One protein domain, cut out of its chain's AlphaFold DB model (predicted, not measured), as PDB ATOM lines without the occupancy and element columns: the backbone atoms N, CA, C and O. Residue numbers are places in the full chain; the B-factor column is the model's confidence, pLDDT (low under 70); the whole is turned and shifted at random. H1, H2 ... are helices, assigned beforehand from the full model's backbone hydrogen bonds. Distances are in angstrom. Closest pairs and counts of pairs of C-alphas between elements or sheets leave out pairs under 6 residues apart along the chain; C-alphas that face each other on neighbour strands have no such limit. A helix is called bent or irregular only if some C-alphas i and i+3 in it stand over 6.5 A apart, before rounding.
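This is residues 19 to 138 and 166 to 201 of the 234 residues of the protein "Subtilisin-like serine proteases" of Clostridium sp. CAG:167 (UniProt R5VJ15). Picture a helix, H5, running through the core, with H2 and H6 side by side with it and running opposite ways to it, while H1 crosses it steeply on another side. H3 lies on the side of the H2 and H5 pair away from H6, H7 folds back along H6 as a helical hairpin, short H4 sits out near H1, and a long stretch without named elements, residues 39 to 67, leads from H1 to H2. The printed part has 156 residues with seven named helices, H1 to H7 in that order along the chain, and no named strand; the class is all helix, with 88 of the residues in the helices. The whole is compact, with a radius of gyration of the C-alphas of 14.6 A, and the C-alphas span 46 by 36 by 27 A along their three main axes.

Start at Glu 19 and go on to C-alpha 27 at (250.148, 143.491, 161.208), where H1 begins; it runs over residues 27 to 38 and measures 16.6 A. H1 is irregular, but only just: C-alphas 33 and 36 are 7.0 A apart. Past residues 39 to 67, find H2, residues 68 to 84, 24.3 A long. Then come H3, residues 96 to 107, 16.6 A long, and H4, residues 111 to 115, 6.0 A long. Find C-alpha 121 at (256.545, 150.311, 172.845); from there H5, the longest helix with 18 residues, runs 25.7 A to residue 138. After the cut, H6 takes residues 166 to 180 and measures 20.8 A. H7 takes residues 189 to 197, is 15.2 A long and ends with C-alpha 197 at (272.351, 134.775, 144.428); it is irregular, with C-alphas 191 and 194 lying 7.1 A apart.

Begin at H5, the hub, which touches three helices. H1 touches it at a steep tilt of 53 degrees, the same way, and the closest C-alphas, of Gly 32 and Phe 127, are 4.0 A apart. H2 touches it at a shallow tilt of 9 degrees, opposite ways; look at Ala 79 and Arg 125, whose C-alphas come closest at 4.4 A. H6 touches it at a shallow tilt of 20 degrees, opposite ways, with the C-alphas of Thr 137 and Ala 168 closest at 4.9 A. Farther out, H6 and H7 form a helical hairpin; they touch at a shallow tilt of 26 degrees, opposite ways, closest at the C-alphas of Ala 171 and Glu 191, 5.0 A apart. H3 and H2 only just touch, with 3 pairs of C-alphas within 8 A, through residues 98 to 102 of H3 and 71 to 75 of H2; the closest C-alphas are those of Ser 71 and Ala 98, at 7.1 A. H4 touches no helix but is near H1. Among the pairs that are apart are H1 and H6, and H3 and H7. In the backbones of H3, H4, H5 and H6 each O i to N i+4 pair is within hydrogen-bond range; in H1 5 of 8 are, in H2 12 of 13, and in H7 0 of 5, beside 5 of 6 O i to N i+3 pairs.

The two C-alphas farthest apart are those of Lys 117 and Ser 200, at 48.6 A. Residues 139 to 165 are not printed, and C-alphas 138 and 166 lie 12.4 A apart across this cut. The links from H1 to H2 and from H2 to H3 are long; within the first, residues 56 to 57 form a short antiparallel pairing with residues 64 to 65. The mean pLDDT of the printed part is 94.2, and no printed residue is under 70.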
ATOM      1  N   GLU A  19     253.607 145.652 151.861       82.88
ATOM      2  CA  GLU A  19     252.701 145.063 152.832       82.88
ATOM      3  C   GLU A  19     252.633 143.536 152.685       82.88
ATOM      4  O   GLU A  19     252.770 142.810 153.673       82.88
ATOM      5  N   ASN A  20     252.393 143.047 151.472       84.62
ATOM      6  CA  ASN A  20     251.989 141.668 151.213       84.62
ATOM      7  C   ASN A  20     253.111 140.647 151.418       84.62
ATOM      8  O   ASN A  20     252.824 139.493 151.730       84.62
ATOM      9  N   MET A  21     254.383 141.044 151.326       86.44
ATOM     10  CA  MET A  21     255.489 140.131 151.648       86.44
ATOM     11  C   MET A  21     255.725 139.916 153.141       86.44
ATOM     12  O   MET A  21     256.417 138.967 153.530       86.44
ATOM     13  N   ILE A  22     255.214 140.798 153.996       90.75
ATOM     14  CA  ILE A  22     255.313 140.618 155.440       90.75
ATOM     15  C   ILE A  22     254.256 139.587 155.863       90.75
ATOM     16  O   ILE A  22     253.085 139.749 155.508       90.75
ATOM     17  N   PRO A  23     254.624 138.553 156.648       91.06
ATOM     18  CA  PRO A  23     253.667 137.542 157.088       91.06
ATOM     19  C   PRO A  23     252.439 138.164 157.766       91.06
ATOM     20  O   PRO A  23     252.562 139.121 158.539       91.06
ATOM     21  N   SER A  24     251.257 137.630 157.457       88.81
ATOM     22  CA  SER A  24     249.956 138.244 157.768       88.81
ATOM     23  C   SER A  24     249.737 138.566 159.252       88.81
ATOM     24  O   SER A  24     249.108 139.570 159.587       88.81
ATOM     25  N   GLU A  25     250.313 137.766 160.147       92.06
ATOM     26  CA  GLU A  25     250.242 137.924 161.595       92.06
ATOM     27  C   GLU A  25     251.025 139.147 162.105       92.06
ATOM     28  O   GLU A  25     250.711 139.707 163.157       92.06
ATOM     29  N   ASN A  26     251.996 139.645 161.331       95.62
ATOM     30  CA  ASN A  26     252.855 140.777 161.689       95.62
ATOM     31  C   ASN A  26     252.239 142.130 161.290       95.62
ATOM     32  O   ASN A  26     252.902 143.009 160.738       95.62
ATOM     33  N   THR A  27     250.962 142.327 161.614       95.88
ATOM     34  CA  THR A  27     250.148 143.491 161.208       95.88
ATOM     35  C   THR A  27     250.782 144.859 161.497       95.88
ATOM     36  O   THR A  27     250.633 145.795 160.715       95.88
ATOM     37  N   ASN A  28     251.526 145.015 162.596       97.94
ATOM     38  CA  ASN A  28     252.188 146.288 162.912       97.94
ATOM     39  C   ASN A  28     253.464 146.511 162.084       97.94
ATOM     40  O   ASN A  28     253.783 147.656 161.772       97.94
ATOM     41  N   VAL A  29     254.159 145.433 161.706       98.12
ATOM     42  CA  VAL A  29     255.291 145.489 160.771       98.12
ATOM     43  C   VAL A  29     254.778 145.851 159.378       98.12
ATOM     44  O   VAL A  29     255.337 146.746 158.760       98.12
ATOM     45  N   LYS A  30     253.653 145.263 158.942       96.00
ATOM     46  CA  LYS A  30     252.952 145.615 157.693       96.00
ATOM     47  C   LYS A  30     252.656 147.114 157.590       96.00
ATOM     48  O   LYS A  30     253.026 147.760 156.616       96.00
ATOM     49  N   LYS A  31     252.044 147.686 158.635       95.00
ATOM     50  CA  LYS A  31     251.762 149.132 158.706       95.00
ATOM     51  C   LYS A  31     253.025 149.977 158.559       95.00
ATOM     52  O   LYS A  31     253.011 150.985 157.865       95.00
ATOM     53  N   GLY A  32     254.098 149.564 159.229       97.12
ATOM     54  CA  GLY A  32     255.391 150.226 159.144       97.12
ATOM     55  C   GLY A  32     256.026 150.129 157.765       97.12
ATOM     56  O   GLY A  32     256.589 151.107 157.292       97.12
ATOM     57  N   ALA A  33     255.907 148.970 157.119       96.00
ATOM     58  CA  ALA A  33     256.428 148.739 155.781       96.00
ATOM     59  C   ALA A  33     255.736 149.625 154.743       96.00
ATOM     60  O   ALA A  33     256.392 150.078 153.836       96.00
ATOM     61  N   ARG A  34     254.455 149.966 154.896       93.62
ATOM     62  CA  ARG A  34     253.779 150.883 153.958       93.62
ATOM     63  C   ARG A  34     254.071 152.360 154.163       93.62
ATOM     64  O   ARG A  34     253.898 153.164 153.255       93.62
ATOM     65  N   TYR A  35     254.405 152.735 155.392       94.56
ATOM     66  CA  TYR A  35     254.412 154.132 155.799       94.56
ATOM     67  C   TYR A  35     255.366 155.029 154.990       94.56
ATOM     68  O   TYR A  35     254.952 156.149 154.677       94.56
ATOM     69  N   PRO A  36     256.584 154.579 154.614       94.62
ATOM     70  CA  PRO A  36     257.492 155.364 153.787       94.62
ATOM     71  C   PRO A  36     256.861 155.935 152.518       94.62
ATOM     72  O   PRO A  36     257.097 157.106 152.227       94.62
ATOM     73  N   ASP A  37     256.002 155.173 151.839       88.31
ATOM     74  CA  ASP A  37     255.347 155.589 150.592       88.31
ATOM     75  C   ASP A  37     254.170 156.552 150.799       88.31
ATOM     76  O   ASP A  37     253.822 157.322 149.903       88.31
ATOM     77  N   GLU A  38     253.535 156.532 151.972       87.31
ATOM     78  CA  GLU A  38     252.300 157.283 152.227       87.31
ATOM     79  C   GLU A  38     252.558 158.698 152.750       87.31
ATOM     80  O   GLU A  38     251.777 159.618 152.489       87.31
ATOM     81  N   TRP A  39     253.635 158.888 153.513       86.38
ATOM     82  CA  TRP A  39     253.833 160.121 154.262       86.38
ATOM     83  C   TRP A  39     254.742 161.120 153.543       86.38
ATOM     84  O   TRP A  39     255.798 160.774 153.024       86.38
ATOM     85  N   ILE A  40     254.349 162.398 153.531       83.38
ATOM     86  CA  ILE A  40     255.048 163.464 152.792       83.38
ATOM     87  C   ILE A  40     256.526 163.601 153.181       83.38
ATOM     88  O   ILE A  40     257.361 163.835 152.309       83.38
ATOM     89  N   ASP A  41     256.847 163.418 154.463       86.06
ATOM     90  CA  ASP A  41     258.216 163.564 154.965       86.06
ATOM     91  C   ASP A  41     259.086 162.340 154.676       86.06
ATOM     92  O   ASP A  41     260.309 162.446 154.706       86.06
ATOM     93  N   THR A  42     258.480 161.186 154.388       90.31
ATOM     94  CA  THR A  42     259.216 159.942 154.147       90.31
ATOM     95  C   THR A  42     259.243 159.541 152.683       90.31
ATOM     96  O   THR A  42     260.195 158.878 152.286       90.31
ATOM     97  N   LYS A  43     258.267 159.985 151.883       89.38
ATOM     98  CA  LYS A  43     258.090 159.539 150.501       89.38
ATOM     99  C   LYS A  43     259.135 160.087 149.542       89.38
ATOM    100  O   LYS A  43     259.621 161.214 149.677       89.38
ATOM    101  N   GLY A  44     259.395 159.313 148.495       87.88
ATOM    102  CA  GLY A  44     260.202 159.703 147.348       87.88
ATOM    103  C   GLY A  44     261.692 159.471 147.570       87.88
ATOM    104  O   GLY A  44     262.368 160.246 148.248       87.88
ATOM    105  N   MET A  45     262.237 158.460 146.889       88.75
ATOM    106  CA  MET A  45     263.630 158.023 147.035       88.75
ATOM    107  C   MET A  45     264.677 159.133 146.844       88.75
ATOM    108  O   MET A  45     265.707 159.143 147.510       88.75
ATOM    109  N   GLU A  46     264.426 160.109 145.967       89.19
ATOM    110  CA  GLU A  46     265.384 161.185 145.693       89.19
ATOM    111  C   GLU A  46     265.395 162.268 146.781       89.19
ATOM    112  O   GLU A  46     266.396 162.972 146.943       89.19
ATOM    113  N   ALA A  47     264.293 162.414 147.520       89.81
ATOM    114  CA  ALA A  47     264.187 163.318 148.657       89.81
ATOM    115  C   ALA A  47     264.579 162.608 149.960       89.81
ATOM    116  O   ALA A  47     265.319 163.176 150.763       89.81
ATOM    117  N   ASN A  48     264.163 161.358 150.129       93.88
ATOM    118  CA  ASN A  48     264.245 160.618 151.382       93.88
ATOM    119  C   ASN A  48     264.903 159.237 151.195       93.88
ATOM    120  O   ASN A  48     264.323 158.204 151.528       93.88
ATOM    121  N   PRO A  49     266.138 159.176 150.668       94.81
ATOM    122  CA  PRO A  49     266.759 157.920 150.231       94.81
ATOM    123  C   PRO A  49     266.988 156.897 151.349       94.81
ATOM    124  O   PRO A  49     267.085 155.705 151.075       94.81
ATOM    125  N   TRP A  50     267.089 157.338 152.605       96.81
ATOM    126  CA  TRP A  50     267.241 156.451 153.764       96.81
ATOM    127  C   TRP A  50     265.993 155.611 154.045       96.81
ATOM    128  O   TRP A  50     266.126 154.528 154.615       96.81
ATOM    129  N   TRP A  51     264.816 156.070 153.615       96.31
ATOM    130  CA  TRP A  51     263.576 155.305 153.708       96.31
ATOM    131  C   TRP A  51     263.366 154.360 152.527       96.31
ATOM    132  O   TRP A  51     262.665 153.380 152.702       96.31
ATOM    133  N   HIS A  52     264.041 154.590 151.397       94.50
ATOM    134  CA  HIS A  52     263.802 153.892 150.126       94.50
ATOM    135  C   HIS A  52     265.028 153.150 149.577       94.50
ATOM    136  O   HIS A  52     265.210 153.046 148.364       94.50
ATOM    137  N   GLY A  53     265.962 152.725 150.436       91.75
ATOM    138  CA  GLY A  53     267.117 151.930 150.000       91.75
ATOM    139  C   GLY A  53     267.991 152.571 148.907       91.75
ATOM    140  O   GLY A  53     268.732 151.868 148.221       91.75
ATOM    141  N   PHE A  54     267.908 153.892 148.710       92.31
ATOM    142  CA  PHE A  54     268.509 154.571 147.563       92.31
ATOM    143  C   PHE A  54     269.879 155.149 147.907       92.31
ATOM    144  O   PHE A  54     270.107 155.650 149.007       92.31
ATOM    145  N   TYR A  55     270.817 155.117 146.963       90.00
ATOM    146  CA  TYR A  55     272.209 155.491 147.228       90.00
ATOM    147  C   TYR A  55     272.480 157.005 147.200       90.00
ATOM    148  O   TYR A  55     273.579 157.428 147.569       90.00
ATOM    149  N   LYS A  56     271.539 157.849 146.742       88.88
ATOM    150  CA  LYS A  56     271.775 159.299 146.581       88.88
ATOM    151  C   LYS A  56     270.538 160.151 146.867       88.88
ATOM    152  O   LYS A  56     269.512 160.005 146.219       88.88
ATOM    153  N   LYS A  57     270.669 161.146 147.745       89.31
ATOM    154  CA  LYS A  57     269.715 162.259 147.838       89.31
ATOM    155  C   LYS A  57     269.968 163.222 146.681       89.31
ATOM    156  O   LYS A  57     271.079 163.735 146.554       89.31
ATOM    157  N   LYS A  58     268.946 163.480 145.868       88.12
ATOM    158  CA  LYS A  58     269.006 164.365 144.690       88.12
ATOM    159  C   LYS A  58     268.009 165.526 144.738       88.12
ATOM    160  O   LYS A  58     268.080 166.409 143.895       88.12
ATOM    161  N   ARG A  59     267.074 165.541 145.696       84.00
ATOM    162  CA  ARG A  59     266.075 166.611 145.858       84.00
ATOM    163  C   ARG A  59     266.162 167.259 147.236       84.00
ATOM    164  O   ARG A  59     266.423 166.581 148.232       84.00
ATOM    165  N   GLY A  60     265.895 168.564 147.289       83.44
ATOM    166  CA  GLY A  60     265.975 169.384 148.503       83.44
ATOM    167  C   GLY A  60     267.408 169.768 148.887       83.44
ATOM    168  O   GLY A  60     268.348 169.547 148.124       83.44
ATOM    169  N   ALA A  61     267.564 170.354 150.075       81.00
ATOM    170  CA  ALA A  61     268.863 170.749 150.616       81.00
ATOM    171  C   ALA A  61     269.723 169.536 151.022       81.00
ATOM    172  O   ALA A  61     269.197 168.459 151.306       81.00
ATOM    173  N   ASN A  62     271.041 169.736 151.115       85.75
ATOM    174  CA  ASN A  62     272.013 168.729 151.565       85.75
ATOM    175  C   ASN A  62     272.016 167.440 150.715       85.75
ATOM    176  O   ASN A  62     271.967 166.327 151.244       85.75
ATOM    177  N   GLN A  63     272.037 167.598 149.390       88.81
ATOM    178  CA  GLN A  63     272.167 166.491 148.438       88.81
ATOM    179  C   GLN A  63     273.504 165.761 148.618       88.81
ATOM    180  O   GLN A  63     274.503 166.358 149.016       88.81
ATOM    181  N   GLY A  64     273.534 164.463 148.323       88.88
ATOM    182  CA  GLY A  64     274.732 163.654 148.527       88.88
ATOM    183  C   GLY A  64     274.449 162.161 148.589       88.88
ATOM    184  O   GLY A  64     273.309 161.718 148.441       88.88
ATOM    185  N   LEU A  65     275.502 161.371 148.794       90.69
ATOM    186  CA  LEU A  65     275.372 159.921 148.918       90.69
ATOM    187  C   LEU A  65     274.690 159.520 150.231       90.69
ATOM    188  O   LEU A  65     274.881 160.138 151.279       90.69
ATOM    189  N   ASN A  66     273.936 158.431 150.159       94.56
ATOM    190  CA  ASN A  66     273.295 157.758 151.273       94.56
ATOM    191  C   ASN A  66     273.794 156.311 151.322       94.56
ATOM    192  O   ASN A  66     273.584 155.543 150.387       94.56
ATOM    193  N   ASN A  67     274.454 155.940 152.417       97.44
ATOM    194  CA  ASN A  67     274.797 154.551 152.682       97.44
ATOM    195  C   ASN A  67     273.525 153.827 153.156       97.44
ATOM    196  O   ASN A  67     273.158 153.890 154.331       97.44
ATOM    197  N   TYR A  68     272.829 153.169 152.226       97.38
ATOM    198  CA  TYR A  68     271.562 152.482 152.499       97.38
ATOM    199  C   TYR A  68     271.716 151.325 153.504       97.38
ATOM    200  O   TYR A  68     270.783 151.049 154.257       97.38
ATOM    201  N   ILE A  69     272.903 150.710 153.597       98.62
ATOM    202  CA  ILE A  69     273.211 149.677 154.600       98.62
ATOM    203  C   ILE A  69     273.212 150.288 156.000       98.62
ATOM    204  O   ILE A  69     272.547 149.795 156.912       98.62
ATOM    205  N   ALA A  70     273.935 151.393 156.164       98.62
ATOM    206  CA  ALA A  70     274.016 152.110 157.426       98.62
ATOM    207  C   ALA A  70     272.640 152.647 157.856       98.62
ATOM    208  O   ALA A  70     272.297 152.560 159.037       98.62
ATOM    209  N   SER A  71     271.833 153.144 156.913       98.62
ATOM    210  CA  SER A  71     270.462 153.604 157.175       98.62
ATOM    211  C   SER A  71     269.575 152.468 157.692       98.62
ATOM    212  O   SER A  71     269.018 152.597 158.780       98.62
ATOM    213  N   TYR A  72     269.524 151.322 157.002       98.81
ATOM    214  CA  TYR A  72     268.784 150.135 157.457       98.81
ATOM    215  C   TYR A  72     269.180 149.699 158.879       98.81
ATOM    216  O   TYR A  72     268.333 149.528 159.764       98.81
ATOM    217  N   ILE A  73     270.486 149.567 159.132       98.81
ATOM    218  CA  ILE A  73     271.007 149.160 160.442       98.81
ATOM    219  C   ILE A  73     270.606 150.172 161.517       98.81
ATOM    220  O   ILE A  73     270.199 149.787 162.612       98.81
ATOM    221  N   PHE A  74     270.687 151.467 161.225       98.81
ATOM    222  CA  PHE A  74     270.317 152.489 162.193       98.81
ATOM    223  C   PHE A  74     268.816 152.488 162.503       98.81
ATOM    224  O   PHE A  74     268.446 152.568 163.673       98.81
ATOM    225  N   ILE A  75     267.952 152.318 161.497       98.81
ATOM    226  CA  ILE A  75     266.497 152.255 161.698       98.81
ATOM    227  C   ILE A  75     266.125 151.042 162.570       98.81
ATOM    228  O   ILE A  75     265.328 151.177 163.498       98.81
ATOM    229  N   THR A  76     266.747 149.875 162.365       98.75
ATOM    230  CA  THR A  76     266.508 148.702 163.237       98.75
ATOM    231  C   THR A  76     267.012 148.908 164.671       98.75
ATOM    232  O   THR A  76     266.339 148.500 165.619       98.75
ATOM    233  N   ARG A  77     268.148 149.600 164.866       98.50
ATOM    234  CA  ARG A  77     268.619 150.005 166.206       98.50
ATOM    235  C   ARG A  77     267.625 150.951 166.881       98.50
ATOM    236  O   ARG A  77     267.300 150.748 168.046       98.50
ATOM    237  N   MET A  78     267.109 151.938 166.150       98.44
ATOM    238  CA  MET A  78     266.062 152.845 166.634       98.44
ATOM    239  C   MET A  78     264.797 152.074 167.024       98.44
ATOM    240  O   MET A  78     264.254 152.304 168.101       98.44
ATOM    241  N   ALA A  79     264.359 151.115 166.202       98.31
ATOM    242  CA  ALA A  79     263.202 150.275 166.504       98.31
ATOM    243  C   ALA A  79     263.363 149.531 167.839       98.31
ATOM    244  O   ALA A  79     262.442 149.535 168.656       98.31
ATOM    245  N   ASN A  80     264.528 148.923 168.083       97.94
ATOM    246  CA  ASN A  80     264.812 148.247 169.349       97.94
ATOM    247  C   ASN A  80     264.846 149.238 170.525       97.94
ATOM    248  O   ASN A  80     264.156 149.010 171.513       97.94
ATOM    249  N   GLN A  81     265.520 150.385 170.387       96.38
ATOM    250  CA  GLN A  81     265.598 151.377 171.469       96.38
ATOM    251  C   GLN A  81     264.268 152.049 171.805       96.38
ATOM    252  O   GLN A  81     264.059 152.463 172.940       96.38
ATOM    253  N   ILE A  82     263.321 152.111 170.870       95.75
ATOM    254  CA  ILE A  82     261.953 152.544 171.183       95.75
ATOM    255  C   ILE A  82     261.272 151.586 172.172       95.75
ATOM    256  O   ILE A  82     260.450 152.027 172.976       95.75
ATOM    257  N   LYS A  83     261.579 150.283 172.104       95.06
ATOM    258  CA  LYS A  83     261.052 149.278 173.036       95.06
ATOM    259  C   LYS A  83     261.853 149.234 174.335       95.06
ATOM    260  O   LYS A  83     261.242 149.222 175.399       95.06
ATOM    261  N   ASP A  84     263.175 149.195 174.223       93.69
ATOM    262  CA  ASP A  84     264.072 148.851 175.329       93.69
ATOM    263  C   ASP A  84     264.589 150.096 176.086       93.69
ATOM    264  O   ASP A  84     265.031 149.991 177.228       93.69
ATOM    265  N   GLY A  85     264.456 151.288 175.492       90.75
ATOM    266  CA  GLY A  85     264.933 152.563 176.030       90.75
ATOM    267  C   GLY A  85     266.403 152.859 175.700       90.75
ATOM    268  O   GLY A  85     267.191 151.973 175.395       90.75
ATOM    269  N   GLY A  86     266.794 154.134 175.770       91.25
ATOM    270  CA  GLY A  86     268.169 154.582 175.510       91.25
ATOM    271  C   GLY A  86     268.391 155.159 174.108       91.25
ATOM    272  O   GLY A  86     267.446 155.512 173.401       91.25
ATOM    273  N   THR A  87     269.660 155.288 173.715       91.81
ATOM    274  CA  THR A  87     270.067 155.933 172.455       91.81
ATOM    275  C   THR A  87     270.570 154.896 171.459       91.81
ATOM    276  O   THR A  87     271.403 154.051 171.790       91.81
ATOM    277  N   ALA A  88     270.079 154.947 170.220       95.50
ATOM    278  CA  ALA A  88     270.570 154.078 169.156       95.50
ATOM    279  C   ALA A  88     271.970 154.520 168.719       95.50
ATOM    280  O   ALA A  88     272.197 155.687 168.404       95.50
ATOM    281  N   SER A  89     272.918 153.585 168.666       94.94
ATOM    282  CA  SER A  89     274.267 153.889 168.194       94.94
ATOM    283  C   SER A  89     274.272 154.125 166.684       94.94
ATOM    284  O   SER A  89     273.771 153.313 165.898       94.94
ATOM    285  N   LYS A  90     274.881 155.233 166.260       97.00
ATOM    286  CA  LYS A  90     275.067 155.567 164.848       97.00
ATOM    287  C   LYS A  90     276.091 154.608 164.202       97.00
ATOM    288  O   LYS A  90     277.222 154.554 164.678       97.00
ATOM    289  N   PRO A  91     275.740 153.847 163.148       97.62
ATOM    290  CA  PRO A  91     276.706 153.013 162.433       97.62
ATOM    291  C   PRO A  91     277.683 153.858 161.603       97.62
ATOM    292  O   PRO A  91     277.363 154.976 161.184       97.62
ATOM    293  N   GLY A  92     278.865 153.295 161.334       97.94
ATOM    294  CA  GLY A  92     279.806 153.858 160.368       97.94
ATOM    295  C   GLY A  92     279.167 154.002 158.982       97.94
ATOM    296  O   GLY A  92     278.243 153.270 158.632       97.94
ATOM    297  N   GLY A  93     279.589 155.015 158.223       96.44
ATOM    298  CA  GLY A  93     279.025 155.327 156.903       96.44
ATOM    299  C   GLY A  93     277.679 156.062 156.908       96.44
ATOM    300  O   GLY A  93     277.299 156.628 155.882       96.44
ATOM    301  N   LEU A  94     276.958 156.143 158.038       97.81
ATOM    302  CA  LEU A  94     275.718 156.926 158.089       97.81
ATOM    303  C   LEU A  94     276.031 158.428 158.035       97.81
ATOM    304  O   LEU A  94     276.706 158.980 158.913       97.81
ATOM    305  N   SER A  95     275.509 159.128 157.029       95.44
ATOM    306  CA  SER A  95     275.723 160.572 156.909       95.44
ATOM    307  C   SER A  95     275.049 161.335 158.060       95.44
ATOM    308  O   SER A  95     274.087 160.871 158.675       95.44
ATOM    309  N   GLY A  96     275.559 162.528 158.388       95.25
ATOM    310  CA  GLY A  96     274.928 163.391 159.395       95.25
ATOM    311  C   GLY A  96     273.502 163.803 159.011       95.25
ATOM    312  O   GLY A  96     272.647 163.921 159.885       95.25
ATOM    313  N   VAL A  97     273.248 163.960 157.708       94.44
ATOM    314  CA  VAL A  97     271.926 164.265 157.146       94.44
ATOM    315  C   VAL A  97     270.975 163.094 157.370       94.44
ATOM    316  O   VAL A  97     269.958 163.282 158.024       94.44
ATOM    317  N   ALA A  98     271.337 161.887 156.921       96.62
ATOM    318  CA  ALA A  98     270.493 160.701 157.083       96.62
ATOM    319  C   ALA A  98     270.216 160.408 158.564       96.62
ATOM    320  O   ALA A  98     269.073 160.175 158.937       96.62
ATOM    321  N   HIS A  99     271.231 160.514 159.428       97.62
ATOM    322  CA  HIS A  99     271.057 160.349 160.871       97.62
ATOM    323  C   HIS A  99     270.016 161.320 161.450       97.62
ATOM    324  O   HIS A  99     269.089 160.888 162.131       97.62
ATOM    325  N   LYS A 100     270.151 162.627 161.176       96.31
ATOM    326  CA  LYS A 100     269.210 163.643 161.674       96.31
ATOM    327  C   LYS A 100     267.805 163.434 161.113       96.31
ATOM    328  O   LYS A 100     266.850 163.513 161.877       96.31
ATOM    329  N   SER A 101     267.683 163.146 159.818       96.19
ATOM    330  CA  SER A 101     266.386 162.907 159.186       96.19
ATOM    331  C   SER A 101     265.684 161.689 159.778       96.19
ATOM    332  O   SER A 101     264.566 161.828 160.249       96.19
ATOM    333  N   ILE A 102     266.362 160.538 159.877       97.88
ATOM    334  CA  ILE A 102     265.779 159.315 160.452       97.88
ATOM    335  C   ILE A 102     265.265 159.564 161.876       97.88
ATOM    336  O   ILE A 102     264.139 159.189 162.199       97.88
ATOM    337  N   VAL A 103     266.068 160.219 162.726       97.62
ATOM    338  CA  VAL A 103     265.669 160.542 164.107       97.62
ATOM    339  C   VAL A 103     264.450 161.466 164.128       97.62
ATOM    340  O   VAL A 103     263.485 161.182 164.836       97.62
ATOM    341  N   ASN A 104     264.475 162.549 163.348       96.75
ATOM    342  CA  ASN A 104     263.404 163.543 163.333       96.75
ATOM    343  C   ASN A 104     262.099 162.985 162.757       96.75
ATOM    344  O   ASN A 104     261.027 163.267 163.283       96.75
ATOM    345  N   ASP A 105     262.176 162.196 161.691       97.00
ATOM    346  CA  ASP A 105     261.015 161.580 161.055       97.00
ATOM    347  C   ASP A 105     260.343 160.601 162.020       97.00
ATOM    348  O   ASP A 105     259.147 160.725 162.263       97.00
ATOM    349  N   ILE A 106     261.112 159.712 162.669       97.38
ATOM    350  CA  ILE A 106     260.578 158.781 163.679       97.38
ATOM    351  C   ILE A 106     259.956 159.533 164.863       97.38
ATOM    352  O   ILE A 106     258.895 159.142 165.355       97.38
ATOM    353  N   ALA A 107     260.591 160.612 165.330       96.00
ATOM    354  CA  ALA A 107     260.083 161.417 166.442       96.00
ATOM    355  C   ALA A 107     258.761 162.129 166.110       96.00
ATOM    356  O   ALA A 107     257.952 162.360 167.008       96.00
ATOM    357  N   ARG A 108     258.531 162.454 164.832       95.88
ATOM    358  CA  ARG A 108     257.313 163.118 164.342       95.88
ATOM    359  C   ARG A 108     256.172 162.160 164.010       95.88
ATOM    360  O   ARG A 108     255.083 162.630 163.693       95.88
ATOM    361  N   ILE A 109     256.380 160.844 164.102       96.06
ATOM    362  CA  ILE A 109     255.317 159.873 163.836       96.06
ATOM    363  C   ILE A 109     254.153 160.085 164.817       96.06
ATOM    364  O   ILE A 109     254.274 159.905 166.032       96.06
ATOM    365  N   GLU A 110     252.983 160.400 164.265       94.94
ATOM    366  CA  GLU A 110     251.743 160.596 165.014       94.94
ATOM    367  C   GLU A 110     251.096 159.246 165.367       94.94
ATOM    368  O   GLU A 110     250.124 158.797 164.755       94.94
ATOM    369  N   TRP A 111     251.651 158.572 166.379       96.31
ATOM    370  CA  TRP A 111     251.284 157.202 166.763       96.31
ATOM    371  C   TRP A 111     249.780 156.979 166.963       96.31
ATOM    372  O   TRP A 111     249.249 155.953 166.539       96.31
ATOM    373  N   GLU A 112     249.073 157.928 167.575       95.50
ATOM    374  CA  GLU A 112     247.631 157.799 167.811       95.50
ATOM    375  C   GLU A 112     246.816 157.848 166.513       95.50
ATOM    376  O   GLU A 112     245.812 157.146 166.400       95.50
ATOM    377  N   LYS A 113     247.279 158.572 165.483       94.00
ATOM    378  CA  LYS A 113     246.627 158.570 164.164       94.00
ATOM    379  C   LYS A 113     246.788 157.226 163.454       94.00
ATOM    380  O   LYS A 113     245.837 156.780 162.807       94.00
ATOM    381  N   ILE A 114     247.943 156.577 163.612       94.50
ATOM    382  CA  ILE A 114     248.277 155.283 162.990       94.50
ATOM    383  C   ILE A 114     247.576 154.117 163.696       94.50
ATOM    384  O   ILE A 114     247.046 153.201 163.057       94.50
ATOM    385  N   PHE A 115     247.585 154.127 165.029       95.38
ATOM    386  CA  PHE A 115     247.086 153.016 165.838       95.38
ATOM    387  C   PHE A 115     245.651 153.206 166.333       95.38
ATOM    388  O   PHE A 115     245.075 152.243 166.834       95.38
ATOM    389  N   LYS A 116     245.072 154.408 166.179       95.69
ATOM    390  CA  LYS A 116     243.747 154.803 166.707       95.69
ATOM    391  C   LYS A 116     243.614 154.625 168.223       95.69
ATOM    392  O   LYS A 116     242.517 154.513 168.756       95.69
ATOM    393  N   LYS A 117     244.757 154.555 168.906       93.88
ATOM    394  CA  LYS A 117     244.924 154.425 170.354       93.88
ATOM    395  C   LYS A 117     246.373 154.725 170.720       93.88
ATOM    396  O   LYS A 117     247.249 154.747 169.848       93.88
ATOM    397  N   LYS A 118     246.644 154.847 172.019       95.44
ATOM    398  CA  LYS A 118     248.011 154.896 172.542       95.44
ATOM    399  C   LYS A 118     248.768 153.620 172.153       95.44
ATOM    400  O   LYS A 118     248.421 152.522 172.586       95.44
ATOM    401  N   ALA A 119     249.802 153.771 171.328       97.12
ATOM    402  CA  ALA A 119     250.625 152.656 170.867       97.12
ATOM    403  C   ALA A 119     251.604 152.195 171.957       97.12
ATOM    404  O   ALA A 119     252.305 153.018 172.555       97.12
ATOM    405  N   SER A 120     251.692 150.883 172.181       97.44
ATOM    406  CA  SER A 120     252.685 150.305 173.091       97.44
ATOM    407  C   SER A 120     254.105 150.396 172.508       97.44
ATOM    408  O   SER A 120     254.261 150.464 171.283       97.44
ATOM    409  N   PRO A 121     255.165 150.340 173.338       97.00
ATOM    410  CA  PRO A 121     256.545 150.311 172.845       97.00
ATOM    411  C   PRO A 121     256.798 149.180 171.835       97.00
ATOM    412  O   PRO A 121     257.454 149.385 170.818       97.00
ATOM    413  N   GLY A 122     256.188 148.008 172.048       97.38
ATOM    414  CA  GLY A 122     256.261 146.883 171.112       97.38
ATOM    415  C   GLY A 122     255.597 147.163 169.759       97.38
ATOM    416  O   GLY A 122     256.151 146.794 168.724       97.38
ATOM    417  N   GLN A 123     254.452 147.857 169.743       98.19
ATOM    418  CA  GLN A 123     253.792 148.264 168.496       98.19
ATOM    419  C   GLN A 123     254.635 149.278 167.719       98.19
ATOM    420  O   GLN A 123     254.793 149.134 166.508       98.19
ATOM    421  N   LYS A 124     255.223 150.259 168.414       98.44
ATOM    422  CA  LYS A 124     256.114 151.251 167.796       98.44
ATOM    423  C   LYS A 124     257.391 150.605 167.254       98.44
ATOM    424  O   LYS A 124     257.765 150.880 166.120       98.44
ATOM    425  N   ARG A 125     258.011 149.685 168.007       98.25
ATOM    426  CA  ARG A 125     259.145 148.877 167.523       98.25
ATOM    427  C   ARG A 125     258.782 148.123 166.252       98.25
ATOM    428  O   ARG A 125     259.529 148.190 165.288       98.25
ATOM    429  N   ALA A 126     257.658 147.406 166.249       98.50
ATOM    430  CA  ALA A 126     257.213 146.647 165.082       98.50
ATOM    431  C   ALA A 126     257.020 147.548 163.857       98.50
ATOM    432  O   ALA A 126     257.479 147.212 162.772       98.50
ATOM    433  N   PHE A 127     256.419 148.718 164.057       98.62
ATOM    434  CA  PHE A 127     256.224 149.707 163.005       98.62
ATOM    435  C   PHE A 127     257.550 150.229 162.435       98.62
ATOM    436  O   PHE A 127     257.789 150.138 161.237       98.62
ATOM    437  N   VAL A 128     258.462 150.714 163.281       98.69
ATOM    438  CA  VAL A 128     259.761 151.229 162.807       98.69
ATOM    439  C   VAL A 128     260.612 150.112 162.194       98.69
ATOM    440  O   VAL A 128     261.332 150.343 161.226       98.69
ATOM    441  N   TRP A 129     260.489 148.876 162.687       98.75
ATOM    442  CA  TRP A 129     261.110 147.718 162.045       98.75
ATOM    443  C   TRP A 129     260.540 147.460 160.644       98.75
ATOM    444  O   TRP A 129     261.298 147.170 159.723       98.75
ATOM    445  N   GLY A 130     259.228 147.622 160.458       98.38
ATOM    446  CA  GLY A 130     258.586 147.592 159.143       98.38
ATOM    447  C   GLY A 130     259.160 148.635 158.185       98.38
ATOM    448  O   GLY A 130     259.528 148.284 157.071       98.38
ATOM    449  N   MET A 131     259.352 149.877 158.644       98.50
ATOM    450  CA  MET A 131     260.004 150.930 157.846       98.50
ATOM    451  C   MET A 131     261.450 150.564 157.467       98.50
ATOM    452  O   MET A 131     261.926 150.916 156.390       98.50
ATOM    453  N   ALA A 132     262.168 149.843 158.337       98.69
ATOM    454  CA  ALA A 132     263.496 149.329 158.003       98.69
ATOM    455  C   ALA A 132     263.427 148.254 156.913       98.69
ATOM    456  O   ALA A 132     264.249 148.267 156.002       98.69
ATOM    457  N   ILE A 133     262.460 147.331 156.999       98.31
ATOM    458  CA  ILE A 133     262.261 146.305 155.970       98.31
ATOM    459  C   ILE A 133     261.902 146.951 154.636       98.31
ATOM    460  O   ILE A 133     262.498 146.560 153.644       98.31
ATOM    461  N   HIS A 134     261.037 147.971 154.621       96.62
ATOM    462  CA  HIS A 134     260.760 148.765 153.419       96.62
ATOM    463  C   HIS A 134     262.058 149.235 152.766       96.62
ATOM    464  O   HIS A 134     262.349 148.862 151.636       96.62
ATOM    465  N   SER A 135     262.894 149.967 153.511       96.81
ATOM    466  CA  SER A 135     264.175 150.476 153.004       96.81
ATOM    467  C   SER A 135     265.113 149.355 152.532       96.81
ATOM    468  O   SER A 135     265.798 149.499 151.517       96.81
ATOM    469  N   LEU A 136     265.134 148.219 153.243       97.44
ATOM    470  CA  LEU A 136     265.920 147.040 152.871       97.44
ATOM    471  C   LEU A 136     265.469 146.448 151.539       97.44
ATOM    472  O   LEU A 136     266.299 146.068 150.720       97.44
ATOM    473  N   THR A 137     264.169 146.312 151.336       93.44
ATOM    474  CA  THR A 137     263.637 145.639 150.161       93.44
ATOM    475  C   THR A 137     263.652 146.545 148.934       93.44
ATOM    476  O   THR A 137     263.993 146.098 147.840       93.44
ATOM    477  N   ASP A 138     263.417 147.839 149.137       90.38
ATOM    478  CA  ASP A 138     263.431 148.858 148.090       90.38
ATOM    479  C   ASP A 138     264.762 148.951 147.342       90.38
ATOM    480  O   ASP A 138     264.800 149.219 146.139       90.38
ATOM    481  N   ASP A 166     262.483 137.960 144.436       85.88
ATOM    482  CA  ASP A 166     262.902 136.806 145.247       85.88
ATOM    483  C   ASP A 166     264.054 137.165 146.198       85.88
ATOM    484  O   ASP A 166     264.071 136.772 147.365       85.88
ATOM    485  N   LEU A 167     265.021 137.948 145.710       90.50
ATOM    486  CA  LEU A 167     266.164 138.393 146.502       90.50
ATOM    487  C   LEU A 167     265.737 139.315 147.649       90.50
ATOM    488  O   LEU A 167     266.241 139.184 148.766       90.50
ATOM    489  N   ALA A 168     264.794 140.219 147.393       91.50
ATOM    490  CA  ALA A 168     264.246 141.086 148.419       91.50
ATOM    491  C   ALA A 168     263.385 140.316 149.430       91.50
ATOM    492  O   ALA A 168     263.476 140.595 150.626       91.50
ATOM    493  N   ILE A 169     262.618 139.305 148.997       91.31
ATOM    494  CA  ILE A 169     261.914 138.388 149.908       91.31
ATOM    495  C   ILE A 169     262.919 137.697 150.831       91.31
ATOM    496  O   ILE A 169     262.745 137.726 152.050       91.31
ATOM    497  N   ALA A 170     264.009 137.155 150.280       94.88
ATOM    498  CA  ALA A 170     265.056 136.515 151.072       94.88
ATOM    499  C   ALA A 170     265.722 137.491 152.066       94.88
ATOM    500  O   ALA A 170     266.033 137.110 153.200       94.88
ATOM    501  N   ALA A 171     265.909 138.756 151.676       96.81
ATOM    502  CA  ALA A 171     266.431 139.811 152.548       96.81
ATOM    503  C   ALA A 171     265.453 140.140 153.685       96.81
ATOM    504  O   ALA A 171     265.834 140.174 154.860       96.81
ATOM    505  N   LYS A 172     264.169 140.300 153.356       96.44
ATOM    506  CA  LYS A 172     263.091 140.485 154.328       96.44
ATOM    507  C   LYS A 172     263.016 139.319 155.309       96.44
ATOM    508  O   LYS A 172     262.866 139.558 156.503       96.44
ATOM    509  N   ASP A 173     263.177 138.076 154.863       97.25
ATOM    510  CA  ASP A 173     263.141 136.904 155.748       97.25
ATOM    511  C   ASP A 173     264.319 136.867 156.733       97.25
ATOM    512  O   ASP A 173     264.169 136.448 157.883       97.25
ATOM    513  N   LEU A 174     265.502 137.339 156.328       98.19
ATOM    514  CA  LEU A 174     266.626 137.558 157.250       98.19
ATOM    515  C   LEU A 174     266.284 138.639 158.292       98.19
ATOM    516  O   LEU A 174     266.468 138.425 159.494       98.19
ATOM    517  N   ALA A 175     265.698 139.757 157.857       98.19
ATOM    518  CA  ALA A 175     265.274 140.832 158.751       98.19
ATOM    519  C   ALA A 175     264.161 140.395 159.724       98.19
ATOM    520  O   ALA A 175     264.210 140.740 160.906       98.19
ATOM    521  N   MET A 176     263.183 139.607 159.270       97.94
ATOM    522  CA  MET A 176     262.091 139.087 160.103       97.94
ATOM    523  C   MET A 176     262.575 138.063 161.133       97.94
ATOM    524  O   MET A 176     262.073 138.038 162.261       97.94
ATOM    525  N   ARG A 177     263.599 137.264 160.808       97.19
ATOM    526  CA  ARG A 177     264.256 136.387 161.791       97.19
ATOM    527  C   ARG A 177     264.901 137.182 162.924       97.19
ATOM    528  O   ARG A 177     264.741 136.824 164.088       97.19
ATOM    529  N   LYS A 178     265.578 138.293 162.612       97.19
ATOM    530  CA  LYS A 178     266.128 139.199 163.637       97.19
ATOM    531  C   LYS A 178     265.035 139.894 164.444       97.19
ATOM    532  O   LYS A 178     265.130 139.930 165.667       97.19
ATOM    533  N   TYR A 179     263.988 140.381 163.778       97.38
ATOM    534  CA  TYR A 179     262.830 140.999 164.429       97.38
ATOM    535  C   TYR A 179     262.215 140.102 165.505       97.38
ATOM    536  O   TYR A 179     261.933 140.583 166.608       97.38
ATOM    537  N   SER A 180     262.026 138.827 165.155       95.50
ATOM    538  CA  SER A 180     261.339 137.813 165.961       95.50
ATOM    539  C   SER A 180     262.231 137.199 167.043       95.50
ATOM    540  O   SER A 180     261.738 136.494 167.920       95.50
ATOM    541  N   SER A 181     263.541 137.457 167.003       94.69
ATOM    542  CA  SER A 181     264.479 136.971 168.013       94.69
ATOM    543  C   SER A 181     264.211 137.617 169.373       94.69
ATOM    544  O   SER A 181     264.135 138.844 169.489       94.69
ATOM    545  N   SER A 182     264.171 136.799 170.427       89.25
ATOM    546  CA  SER A 182     264.068 137.265 171.816       89.25
ATOM    547  C   SER A 182     265.276 138.090 172.268       89.25
ATOM    548  O   SER A 182     265.156 138.886 173.191       89.25
ATOM    549  N   GLN A 183     266.416 137.956 171.586       89.38
ATOM    550  CA  GLN A 183     267.639 138.720 171.855       89.38
ATOM    551  C   GLN A 183     267.597 140.150 171.288       89.38
ATOM    552  O   GLN A 183     268.557 140.897 171.445       89.38
ATOM    553  N   HIS A 184     266.524 140.523 170.576       86.75
ATOM    554  CA  HIS A 184     266.349 141.839 169.948       86.75
ATOM    555  C   HIS A 184     267.561 142.290 169.113       86.75
ATOM    556  O   HIS A 184     267.984 143.446 169.156       86.75
ATOM    557  N   TYR A 185     268.136 141.387 168.316       94.12
ATOM    558  CA  TYR A 185     269.244 141.754 167.437       94.12
ATOM    559  C   TYR A 185     268.836 142.878 166.485       94.12
ATOM    560  O   TYR A 185     267.749 142.853 165.915       94.12
ATOM    561  N   SER A 186     269.725 143.851 166.279       97.38
ATOM    562  CA  SER A 186     269.571 144.835 165.203       97.38
ATOM    563  C   SER A 186     269.961 144.228 163.850       97.38
ATOM    564  O   SER A 186     270.644 143.193 163.781       97.38
ATOM    565  N   GLY A 187     269.554 144.892 162.771       97.88
ATOM    566  CA  GLY A 187     270.007 144.608 161.415       97.88
ATOM    567  C   GLY A 187     271.528 144.703 161.279       97.88
ATOM    568  O   GLY A 187     272.219 145.346 162.073       97.88
ATOM    569  N   THR A 188     272.050 144.024 160.269       98.06
ATOM    570  CA  THR A 188     273.470 143.868 159.950       98.06
ATOM    571  C   THR A 188     273.668 143.835 158.435       98.06
ATOM    572  O   THR A 188     272.720 143.898 157.659       98.06
ATOM    573  N   VAL A 189     274.915 143.692 157.988       98.00
ATOM    574  CA  VAL A 189     275.224 143.485 156.565       98.00
ATOM    575  C   VAL A 189     274.752 142.128 156.025       98.00
ATOM    576  O   VAL A 189     274.712 141.942 154.812       98.00
ATOM    577  N   ASN A 190     274.374 141.177 156.888       98.00
ATOM    578  CA  ASN A 190     273.915 139.855 156.455       98.00
ATOM    579  C   ASN A 190     272.594 139.919 155.693       98.00
ATOM    580  O   ASN A 190     272.399 139.149 154.762       98.00
ATOM    581  N   GLU A 191     271.723 140.874 156.009       98.25
ATOM    582  CA  GLU A 191     270.440 141.044 155.317       98.25
ATOM    583  C   GLU A 191     270.604 141.427 153.835       98.25
ATOM    584  O   GLU A 191     269.669 141.299 153.053       98.25
ATOM    585  N   PHE A 192     271.815 141.816 153.430       97.44
ATOM    586  CA  PHE A 192     272.187 142.178 152.065       97.44
ATOM    587  C   PHE A 192     272.825 141.014 151.304       97.44
ATOM    588  O   PHE A 192     273.017 141.103 150.093       97.44
ATOM    589  N   SER A 193     273.138 139.899 151.975       97.25
ATOM    590  CA  SER A 193     273.745 138.732 151.338       97.25
ATOM    591  C   SER A 193     272.914 138.091 150.219       97.25
ATOM    592  O   SER A 193     273.542 137.460 149.367       97.25
ATOM    593  N   PRO A 194     271.568 138.217 150.151       95.88
ATOM    594  CA  PRO A 194     270.797 137.659 149.043       95.88
ATOM    595  C   PRO A 194     271.271 138.106 147.663       95.88
ATOM    596  O   PRO A 194     271.248 137.288 146.751       95.88
ATOM    597  N   ILE A 195     271.828 139.316 147.500       93.75
ATOM    598  CA  ILE A 195     272.393 139.740 146.204       93.75
ATOM    599  C   ILE A 195     273.434 138.758 145.651       93.75
ATOM    600  O   ILE A 195     273.612 138.658 144.442       93.75
ATOM    601  N   LYS A 196     274.087 137.970 146.513       94.31
ATOM    602  CA  LYS A 196     275.061 136.965 146.083       94.31
ATOM    603  C   LYS A 196     274.453 135.856 145.213       94.31
ATOM    604  O   LYS A 196     275.187 135.165 144.513       94.31
ATOM    605  N   GLN A 197     273.129 135.714 145.237       91.94
ATOM    606  CA  GLN A 197     272.351 134.775 144.428       91.94
ATOM    607  C   GLN A 197     271.803 135.407 143.135       91.94
ATOM    608  O   GLN A 197     271.094 134.741 142.380       91.94
ATOM    609  N   ALA A 198     272.089 136.689 142.884       87.94
ATOM    610  CA  ALA A 198     271.614 137.388 141.699       87.94
ATOM    611  C   ALA A 198     272.252 136.837 140.418       87.94
ATOM    612  O   ALA A 198     273.371 136.316 140.429       87.94
ATOM    613  N   THR A 199     271.547 136.977 139.292       83.69
ATOM    614  CA  THR A 199     272.106 136.564 138.002       83.69
ATOM    615  C   THR A 199     273.219 137.520 137.552       83.69
ATOM    616  O   THR A 199     273.331 138.657 138.020       83.69
ATOM    617  N   SER A 200     274.077 137.059 136.635       85.44
ATOM    618  CA  SER A 200     275.253 137.820 136.188       85.44
ATOM    619  C   SER A 200     274.894 139.245 135.752       85.44
ATOM    620  O   SER A 200     273.879 139.471 135.093       85.44
ATOM    621  N   GLY A 201     275.719 140.214 136.143       86.50
ATOM    622  CA  GLY A 201     275.536 141.621 135.794       86.50
ATOM    623  C   GLY A 201     274.572 142.402 136.691       86.50
ATOM    624  O   GLY A 201     274.530 143.622 136.541       86.50
TER     625      GLY A 201